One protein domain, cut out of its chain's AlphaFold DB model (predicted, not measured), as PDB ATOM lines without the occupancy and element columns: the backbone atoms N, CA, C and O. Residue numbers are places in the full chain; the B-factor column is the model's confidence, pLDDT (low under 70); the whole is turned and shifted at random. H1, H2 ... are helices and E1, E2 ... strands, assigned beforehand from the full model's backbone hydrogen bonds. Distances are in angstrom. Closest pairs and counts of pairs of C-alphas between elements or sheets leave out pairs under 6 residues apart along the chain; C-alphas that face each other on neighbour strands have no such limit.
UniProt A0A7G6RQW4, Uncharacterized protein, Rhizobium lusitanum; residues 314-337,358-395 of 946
ATOM      1  N   ALA A 314     -44.452 -32.205  28.426       91.88
ATOM      2  CA  ALA A 314     -44.495 -31.854  27.010       91.88
ATOM      3  C   ALA A 314     -44.161 -33.007  26.041       91.88
ATOM      4  O   ALA A 314     -44.827 -33.075  25.009       91.88
ATOM      5  N   PRO A 315     -43.223 -33.939  26.338       93.38
ATOM      6  CA  PRO A 315     -43.015 -35.112  25.489       93.38
ATOM      7  C   PRO A 315     -44.279 -35.954  25.306       93.38
ATOM      8  O   PRO A 315     -44.591 -36.305  24.178       93.38
ATOM      9  N   ALA A 316     -45.046 -36.195  26.375       91.69
ATOM     10  CA  ALA A 316     -46.280 -36.977  26.303       91.69
ATOM     11  C   ALA A 316     -47.354 -36.280  25.447       91.69
ATOM     12  O   ALA A 316     -47.955 -36.913  24.588       91.69
ATOM     13  N   GLU A 317     -47.546 -34.958  25.586       91.75
ATOM     14  CA  GLU A 317     -48.490 -34.238  24.709       91.75
ATOM     15  C   GLU A 317     -48.043 -34.238  23.234       91.75
ATOM     16  O   GLU A 317     -48.880 -34.182  22.331       91.75
ATOM     17  N   PHE A 318     -46.733 -34.285  22.974       94.62
ATOM     18  CA  PHE A 318     -46.202 -34.414  21.619       94.62
ATOM     19  C   PHE A 318     -46.365 -35.836  21.066       94.62
ATOM     20  O   PHE A 318     -46.736 -35.991  19.905       94.62
ATOM     21  N   GLU A 319     -46.172 -36.866  21.891       94.12
ATOM     22  CA  GLU A 319     -46.465 -38.263  21.550       94.12
ATOM     23  C   GLU A 319     -47.942 -38.474  21.205       94.12
ATOM     24  O   GLU A 319     -48.240 -39.125  20.201       94.12
ATOM     25  N   ASP A 320     -48.865 -37.872  21.961       92.62
ATOM     26  CA  ASP A 320     -50.300 -37.909  21.656       92.62
ATOM     27  C   ASP A 320     -50.592 -37.325  20.266       92.62
ATOM     28  O   ASP A 320     -51.369 -37.885  19.492       92.62
ATOM     29  N   LEU A 321     -49.946 -36.203  19.922       94.75
ATOM     30  CA  LEU A 321     -50.115 -35.553  18.623       94.75
ATOM     31  C   LEU A 321     -49.517 -36.389  17.482       94.75
ATOM     32  O   LEU A 321     -50.135 -36.539  16.430       94.75
ATOM     33  N   LEU A 322     -48.340 -36.981  17.686       93.62
ATOM     34  CA  LEU A 322     -47.743 -37.910  16.723       93.62
ATOM     35  C   LEU A 322     -48.602 -39.170  16.536       93.62
ATOM     36  O   LEU A 322     -48.759 -39.639  15.409       93.62
ATOM     37  N   THR A 323     -49.213 -39.679  17.606       91.94
ATOM     38  CA  THR A 323     -50.160 -40.802  17.553       91.94
ATOM     39  C   THR A 323     -51.408 -40.432  16.752       91.94
ATOM     40  O   THR A 323     -51.862 -41.216  15.914       91.94
ATOM     41  N   ALA A 324     -51.929 -39.214  16.932       92.44
ATOM     42  CA  ALA A 324     -53.029 -38.700  16.122       92.44
ATOM     43  C   ALA A 324     -52.663 -38.652  14.631       92.44
ATOM     44  O   ALA A 324     -53.453 -39.088  13.789       92.44
ATOM     45  N   HIS A 325     -51.451 -38.207  14.288       91.62
ATOM     46  CA  HIS A 325     -50.959 -38.206  12.905       91.62
ATOM     47  C   HIS A 325     -50.805 -39.610  12.329       91.62
ATOM     48  O   HIS A 325     -51.262 -39.860  11.211       91.62
ATOM     49  N   LEU A 326     -50.237 -40.540  13.103       88.94
ATOM     50  CA  LEU A 326     -50.124 -41.955  12.737       88.94
ATOM     51  C   LEU A 326     -51.493 -42.554  12.386       88.94
ATOM     52  O   LEU A 326     -51.615 -43.275  11.398       88.94
ATOM     53  N   CYS A 327     -52.527 -42.211  13.157       88.38
ATOM     54  CA  CYS A 327     -53.877 -42.744  12.992       88.38
ATOM     55  C   CYS A 327     -54.752 -41.980  11.983       88.38
ATOM     56  O   CYS A 327     -55.891 -42.382  11.760       88.38
ATOM     57  N   THR A 328     -54.285 -40.873  11.395       87.25
ATOM     58  CA  THR A 328     -55.102 -40.028  10.501       87.25
ATOM     59  C   THR A 328     -54.484 -39.880   9.111       87.25
ATOM     60  O   THR A 328     -54.717 -40.718   8.240       87.25
ATOM     61  N   LYS A 329     -53.718 -38.809   8.861       81.31
ATOM     62  CA  LYS A 329     -53.078 -38.540   7.562       81.31
ATOM     63  C   LYS A 329     -51.845 -39.424   7.311       81.31
ATOM     64  O   LYS A 329     -51.400 -39.515   6.167       81.31
ATOM     65  N   GLY A 330     -51.323 -40.074   8.349       86.44
ATOM     66  CA  GLY A 330     -50.155 -40.947   8.315       86.44
ATOM     67  C   GLY A 330     -48.892 -40.265   8.841       86.44
ATOM     68  O   GLY A 330     -48.713 -39.054   8.708       86.44
ATOM     69  N   LEU A 331     -47.998 -41.077   9.401       89.31
ATOM     70  CA  LEU A 331     -46.695 -40.679   9.927       89.31
ATOM     71  C   LEU A 331     -45.637 -41.652   9.388       89.31
ATOM     72  O   LEU A 331     -45.882 -42.856   9.352       89.31
ATOM     73  N   ALA A 332     -44.493 -41.154   8.923       91.25
ATOM     74  CA  ALA A 332     -43.418 -41.997   8.387       91.25
ATOM     75  C   ALA A 332     -42.059 -41.298   8.470       91.25
ATOM     76  O   ALA A 332     -42.005 -40.069   8.398       91.25
ATOM     77  N   PHE A 333     -40.965 -42.057   8.537       93.44
ATOM     78  CA  PHE A 333     -39.658 -41.504   8.188       93.44
ATOM     79  C   PHE A 333     -39.542 -41.369   6.668       93.44
ATOM     80  O   PHE A 333     -40.162 -42.120   5.914       93.44
ATOM     81  N   VAL A 334     -38.758 -40.392   6.214       90.69
ATOM     82  CA  VAL A 334     -38.499 -40.177   4.784       90.69
ATOM     83  C   VAL A 334     -37.033 -40.470   4.502       90.69
ATOM     84  O   VAL A 334     -36.189 -39.735   5.016       90.69
ATOM     85  N   PRO A 335     -36.730 -41.500   3.693       88.88
ATOM     86  CA  PRO A 335     -35.364 -41.779   3.283       88.88
ATOM     87  C   PRO A 335     -34.729 -40.617   2.518       88.88
ATOM     88  O   PRO A 335     -35.408 -39.914   1.759       88.88
ATOM     89  N   GLN A 336     -33.416 -40.446   2.652       86.38
ATOM     90  CA  GLN A 336     -32.680 -39.477   1.834       86.38
ATOM     91  C   GLN A 336     -32.829 -39.769   0.335       86.38
ATOM     92  O   GLN A 336     -32.750 -40.913  -0.104       86.38
ATOM     93  N   GLY A 337     -33.030 -38.718  -0.464       82.12
ATOM     94  CA  GLY A 337     -33.198 -38.840  -1.916       82.12
ATOM     95  C   GLY A 337     -34.562 -39.375  -2.368       82.12
ATOM     96  O   GLY A 337     -34.764 -39.547  -3.567       82.12
ATOM     97  N   GLN A 358     -50.662 -52.688  10.794       78.19
ATOM     98  CA  GLN A 358     -50.996 -53.187  12.102       78.19
ATOM     99  C   GLN A 358     -50.009 -52.638  13.145       78.19
ATOM    100  O   GLN A 358     -48.804 -52.641  12.880       78.19
ATOM    101  N   PRO A 359     -50.481 -52.190  14.323       76.06
ATOM    102  CA  PRO A 359     -49.593 -51.787  15.406       76.06
ATOM    103  C   PRO A 359     -48.643 -52.916  15.841       76.06
ATOM    104  O   PRO A 359     -49.037 -54.090  15.806       76.06
ATOM    105  N   PRO A 360     -47.410 -52.587  16.268       72.31
ATOM    106  CA  PRO A 360     -46.501 -53.568  16.849       72.31
ATOM    107  C   PRO A 360     -47.117 -54.173  18.117       72.31
ATOM    108  O   PRO A 360     -47.780 -53.485  18.884       72.31
ATOM    109  N   ARG A 361     -46.919 -55.478  18.316       70.00
ATOM    110  CA  ARG A 361     -47.592 -56.260  19.376       70.00
ATOM    111  C   ARG A 361     -46.648 -56.804  20.439       70.00
ATOM    112  O   ARG A 361     -47.094 -57.291  21.469       70.00
ATOM    113  N   ASP A 362     -45.360 -56.765  20.136       70.50
ATOM    114  CA  ASP A 362     -44.275 -57.196  20.996       70.50
ATOM    115  C   ASP A 362     -43.255 -56.047  21.042       70.50
ATOM    116  O   ASP A 362     -43.209 -55.198  20.142       70.50
ATOM    117  N   ALA A 363     -42.441 -55.993  22.096       67.62
ATOM    118  CA  ALA A 363     -41.431 -54.950  22.238       67.62
ATOM    119  C   ALA A 363     -40.432 -55.010  21.068       67.62
ATOM    120  O   ALA A 363     -39.675 -55.971  20.929       67.62
ATOM    121  N   VAL A 364     -40.420 -53.972  20.229       72.50
ATOM    122  CA  VAL A 364     -39.492 -53.883  19.097       72.50
ATOM    123  C   VAL A 364     -38.139 -53.399  19.611       72.50
ATOM    124  O   VAL A 364     -37.990 -52.236  19.988       72.50
ATOM    125  N   ASN A 365     -37.144 -54.288  19.621       79.88
ATOM    126  CA  ASN A 365     -35.764 -53.909  19.905       79.88
ATOM    127  C   ASN A 365     -35.096 -53.428  18.611       79.88
ATOM    128  O   ASN A 365     -34.736 -54.237  17.757       79.88
ATOM    129  N   LEU A 366     -34.985 -52.110  18.447       85.38
ATOM    130  CA  LEU A 366     -34.302 -51.505  17.306       85.38
ATOM    131  C   LEU A 366     -32.838 -51.211  17.631       85.38
ATOM    132  O   LEU A 366     -32.484 -50.901  18.767       85.38
ATOM    133  N   ASP A 367     -32.001 -51.245  16.594       91.12
ATOM    134  CA  ASP A 367     -30.613 -50.795  16.675       91.12
ATOM    135  C   ASP A 367     -30.551 -49.336  17.192       91.12
ATOM    136  O   ASP A 367     -31.338 -48.498  16.731       91.12
ATOM    137  N   PRO A 368     -29.640 -48.985  18.121       92.06
ATOM    138  CA  PRO A 368     -29.514 -47.616  18.632       92.06
ATOM    139  C   PRO A 368     -29.209 -46.554  17.561       92.06
ATOM    140  O   PRO A 368     -29.482 -45.375  17.776       92.06
ATOM    141  N   GLY A 369     -28.644 -46.957  16.420       92.94
ATOM    142  CA  GLY A 369     -28.396 -46.114  15.251       92.94
ATOM    143  C   GLY A 369     -29.570 -46.028  14.271       92.94
ATOM    144  O   GLY A 369     -29.432 -45.374  13.236       92.94
ATOM    145  N   SER A 370     -30.703 -46.674  14.564       95.19
ATOM    146  CA  SER A 370     -31.924 -46.584  13.757       95.19
ATOM    147  C   SER A 370     -32.577 -45.200  13.837       95.19
ATOM    148  O   SER A 370     -32.465 -44.494  14.842       95.19
ATOM    149  N   ASN A 371     -33.313 -44.821  12.794       95.56
ATOM    150  CA  ASN A 371     -34.024 -43.546  12.707       95.56
ATOM    151  C   ASN A 371     -34.953 -43.315  13.907       95.56
ATOM    152  O   ASN A 371     -34.945 -42.230  14.497       95.56
ATOM    153  N   ALA A 372     -35.709 -44.341  14.309       95.00
ATOM    154  CA  ALA A 372     -36.572 -44.267  15.483       95.00
ATOM    155  C   ALA A 372     -35.771 -44.027  16.769       95.00
ATOM    156  O   ALA A 372     -36.091 -43.101  17.510       95.00
ATOM    157  N   ALA A 373     -34.701 -44.791  17.015       94.88
ATOM    158  CA  ALA A 373     -33.884 -44.626  18.217       94.88
ATOM    159  C   ALA A 373     -33.225 -43.238  18.290       94.88
ATOM    160  O   ALA A 373     -33.281 -42.578  19.331       94.88
ATOM    161  N   VAL A 374     -32.663 -42.759  17.175       95.50
ATOM    162  CA  VAL A 374     -31.999 -41.451  17.093       95.50
ATOM    163  C   VAL A 374     -32.987 -40.307  17.334       95.50
ATOM    164  O   VAL A 374     -32.707 -39.422  18.148       95.50
ATOM    165  N   LEU A 375     -34.151 -40.315  16.672       95.44
ATOM    166  CA  LEU A 375     -35.134 -39.239  16.823       95.44
ATOM    167  C   LEU A 375     -35.797 -39.254  18.207       95.44
ATOM    168  O   LEU A 375     -35.925 -38.199  18.832       95.44
ATOM    169  N   SER A 376     -36.151 -40.436  18.719       93.50
ATOM    170  CA  SER A 376     -36.712 -40.596  20.063       93.50
ATOM    171  C   SER A 376     -35.756 -40.087  21.137       93.50
ATOM    172  O   SER A 376     -36.151 -39.276  21.976       93.50
ATOM    173  N   ALA A 377     -34.472 -40.459  21.066       92.56
ATOM    174  CA  ALA A 377     -33.453 -39.942  21.976       92.56
ATOM    175  C   ALA A 377     -33.274 -38.422  21.839       92.56
ATOM    176  O   ALA A 377     -33.018 -37.721  22.823       92.56
ATOM    177  N   ALA A 378     -33.421 -37.873  20.629       94.19
ATOM    178  CA  ALA A 378     -33.281 -36.442  20.410       94.19
ATOM    179  C   ALA A 378     -34.414 -35.625  21.038       94.19
ATOM    180  O   ALA A 378     -34.141 -34.635  21.728       94.19
ATOM    181  N   LEU A 379     -35.659 -36.064  20.850       92.25
ATOM    182  CA  LEU A 379     -36.866 -35.370  21.308       92.25
ATOM    183  C   LEU A 379     -37.270 -35.745  22.741       92.25
ATOM    184  O   LEU A 379     -37.961 -34.970  23.397       92.25
ATOM    185  N   GLY A 380     -36.753 -36.855  23.272       89.81
ATOM    186  CA  GLY A 380     -37.124 -37.371  24.589       89.81
ATOM    187  C   GLY A 380     -38.504 -38.027  24.588       89.81
ATOM    188  O   GLY A 380     -39.204 -37.927  25.592       89.81
ATOM    189  N   VAL A 381     -38.880 -38.641  23.459       89.88
ATOM    190  CA  VAL A 381     -40.135 -39.386  23.271       89.88
ATOM    191  C   VAL A 381     -39.882 -40.895  23.240       89.88
ATOM    192  O   VAL A 381     -38.752 -41.331  23.009       89.88
ATOM    193  N   SER A 382     -40.921 -41.701  23.437       86.31
ATOM    194  CA  SER A 382     -40.844 -43.158  23.397       86.31
ATOM    195  C   SER A 382     -40.378 -43.678  22.034       86.31
ATOM    196  O   SER A 382     -40.820 -43.225  20.975       86.31
ATOM    197  N   THR A 383     -39.494 -44.679  22.047       87.56
ATOM    198  CA  THR A 383     -39.087 -45.421  20.844       87.56
ATOM    199  C   THR A 383     -40.187 -46.341  20.331       87.56
ATOM    200  O   THR A 383     -40.233 -46.596  19.130       87.56
ATOM    201  N   SER A 384     -41.098 -46.804  21.195       83.31
ATOM    202  CA  SER A 384     -42.198 -47.698  20.803       83.31
ATOM    203  C   SER A 384     -43.174 -47.041  19.827       83.31
ATOM    204  O   SER A 384     -43.679 -47.704  18.928       83.31
ATOM    205  N   LEU A 385     -43.395 -45.730  19.964       83.31
ATOM    206  CA  LEU A 385     -44.257 -44.963  19.067       83.31
ATOM    207  C   LEU A 385     -43.679 -44.896  17.648       83.31
ATOM    208  O   LEU A 385     -44.407 -45.000  16.663       83.31
ATOM    209  N   LEU A 386     -42.361 -44.705  17.543       89.56
ATOM    210  CA  LEU A 386     -41.691 -44.500  16.261       89.56
ATOM    211  C   LEU A 386     -41.236 -45.808  15.606       89.56
ATOM    212  O   LEU A 386     -40.977 -45.815  14.405       89.56
ATOM    213  N   SER A 387     -41.139 -46.911  16.353       88.38
ATOM    214  CA  SER A 387     -40.592 -48.174  15.847       88.38
ATOM    215  C   SER A 387     -41.458 -48.842  14.778       88.38
ATOM    216  O   SER A 387     -40.928 -49.554  13.926       88.38
ATOM    217  N   GLY A 388     -42.771 -48.593  14.792       81.81
ATOM    218  CA  GLY A 388     -43.722 -49.125  13.811       81.81
ATOM    219  C   GLY A 388     -43.797 -48.343  12.494       81.81
ATOM    220  O   GLY A 388     -44.501 -48.766  11.575       81.81
ATOM    221  N   LEU A 389     -43.103 -47.204  12.388       88.12
ATOM    222  CA  LEU A 389     -43.171 -46.337  11.211       88.12
ATOM    223  C   LEU A 389     -42.389 -46.910  10.022       88.12
ATOM    224  O   LEU A 389     -41.414 -47.650  10.174       88.12
ATOM    225  N   ASP A 390     -42.785 -46.513   8.811       87.25
ATOM    226  CA  ASP A 390     -41.990 -46.779   7.611       87.25
ATOM    227  C   ASP A 390     -40.565 -46.242   7.800       87.25
ATOM    228  O   ASP A 390     -40.382 -45.111   8.255       87.25
ATOM    229  N   TYR A 391     -39.570 -47.067   7.455       89.69
ATOM    230  CA  TYR A 391     -38.137 -46.755   7.563       89.69
ATOM    231  C   TYR A 391     -37.641 -46.431   8.987       89.69
ATOM    232  O   TYR A 391     -36.571 -45.845   9.157       89.69
ATOM    233  N   ALA A 392     -38.377 -46.843  10.027       91.94
ATOM    234  CA  ALA A 392     -37.985 -46.666  11.427       91.94
ATOM    235  C   ALA A 392     -36.668 -47.369  11.788       91.94
ATOM    236  O   ALA A 392     -35.857 -46.815  12.530       91.94
ATOM    237  N   GLY A 393     -36.458 -48.574  11.248       91.50
ATOM    238  CA  GLY A 393     -35.255 -49.382  11.462       91.50
ATOM    239  C   GLY A 393     -34.052 -48.977  10.604       91.50
ATOM    240  O   GLY A 393     -32.956 -49.485  10.835       91.50
ATOM    241  N   THR A 394     -34.226 -48.076   9.631       91.31
ATOM    242  CA  THR A 394     -33.134 -47.619   8.758       91.31
ATOM    243  C   THR A 394     -32.079 -46.880   9.577       91.31
ATOM    244  O   THR A 394     -32.414 -46.119  10.481       91.31
ATOM    245  N   ARG A 395     -30.797 -47.094   9.266       92.88
ATOM    246  CA  ARG A 395     -29.649 -46.601  10.046       92.88
ATOM    247  C   ARG A 395     -28.960 -45.389   9.403       92.88
ATOM    248  O   ARG A 395     -27.734 -45.332   9.351       92.88
TER     249      ARG A 395
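AT A GLANCE: This is residues 314 to 337 and 358 to 395 of the 946 residues of an uncharacterized protein of Rhizobium lusitanum (UniProt A0A7G6RQW4). One longer helix, H1, runs along one side of a small body, across from the touching pair H2 and H3, and the short strand E1 bridges from near the end of H1 to the start of H2. Residues 358 to 370, with no named element, loop along the outside. The 62 printed residues hold, in order, H1, E1, H2 and H3; under half are in named elements, which are mostly helix. The whole is compact, radius of gyration of the C-alphas 11.2 A, spanning 27 by 26 by 22 A.

IN THESE COORDINATES: H1, residues 314 to 326, is 18.4 A long from C-alpha 314 at (-44.495, -31.854, 27.010). E1 is residues 331 to 333, 7.3 A. H2, residues 371 to 379, is 12.2 A long. H3, residues 383 to 387, is 5.9 A long and ends at C-alpha 387 (-40.592, -48.174, 15.847).

HOW THE PARTS SIT: H1 is close to but not clearly touching H3, closest C-alphas Thr 323 and Leu 385, 7.4 A. H2 touches H3, closest C-alphas Ala 372 and Leu 386, 5.2 A. E1 pairs with no named strand. In H1, H2 and H3 every O i to N i+4 pair is within hydrogen-bond range.

THE WHOLE: Residues 338 to 357 are not printed; C-alphas 337 and 358 are 26.8 A apart. Only residue 363 has pLDDT under 70.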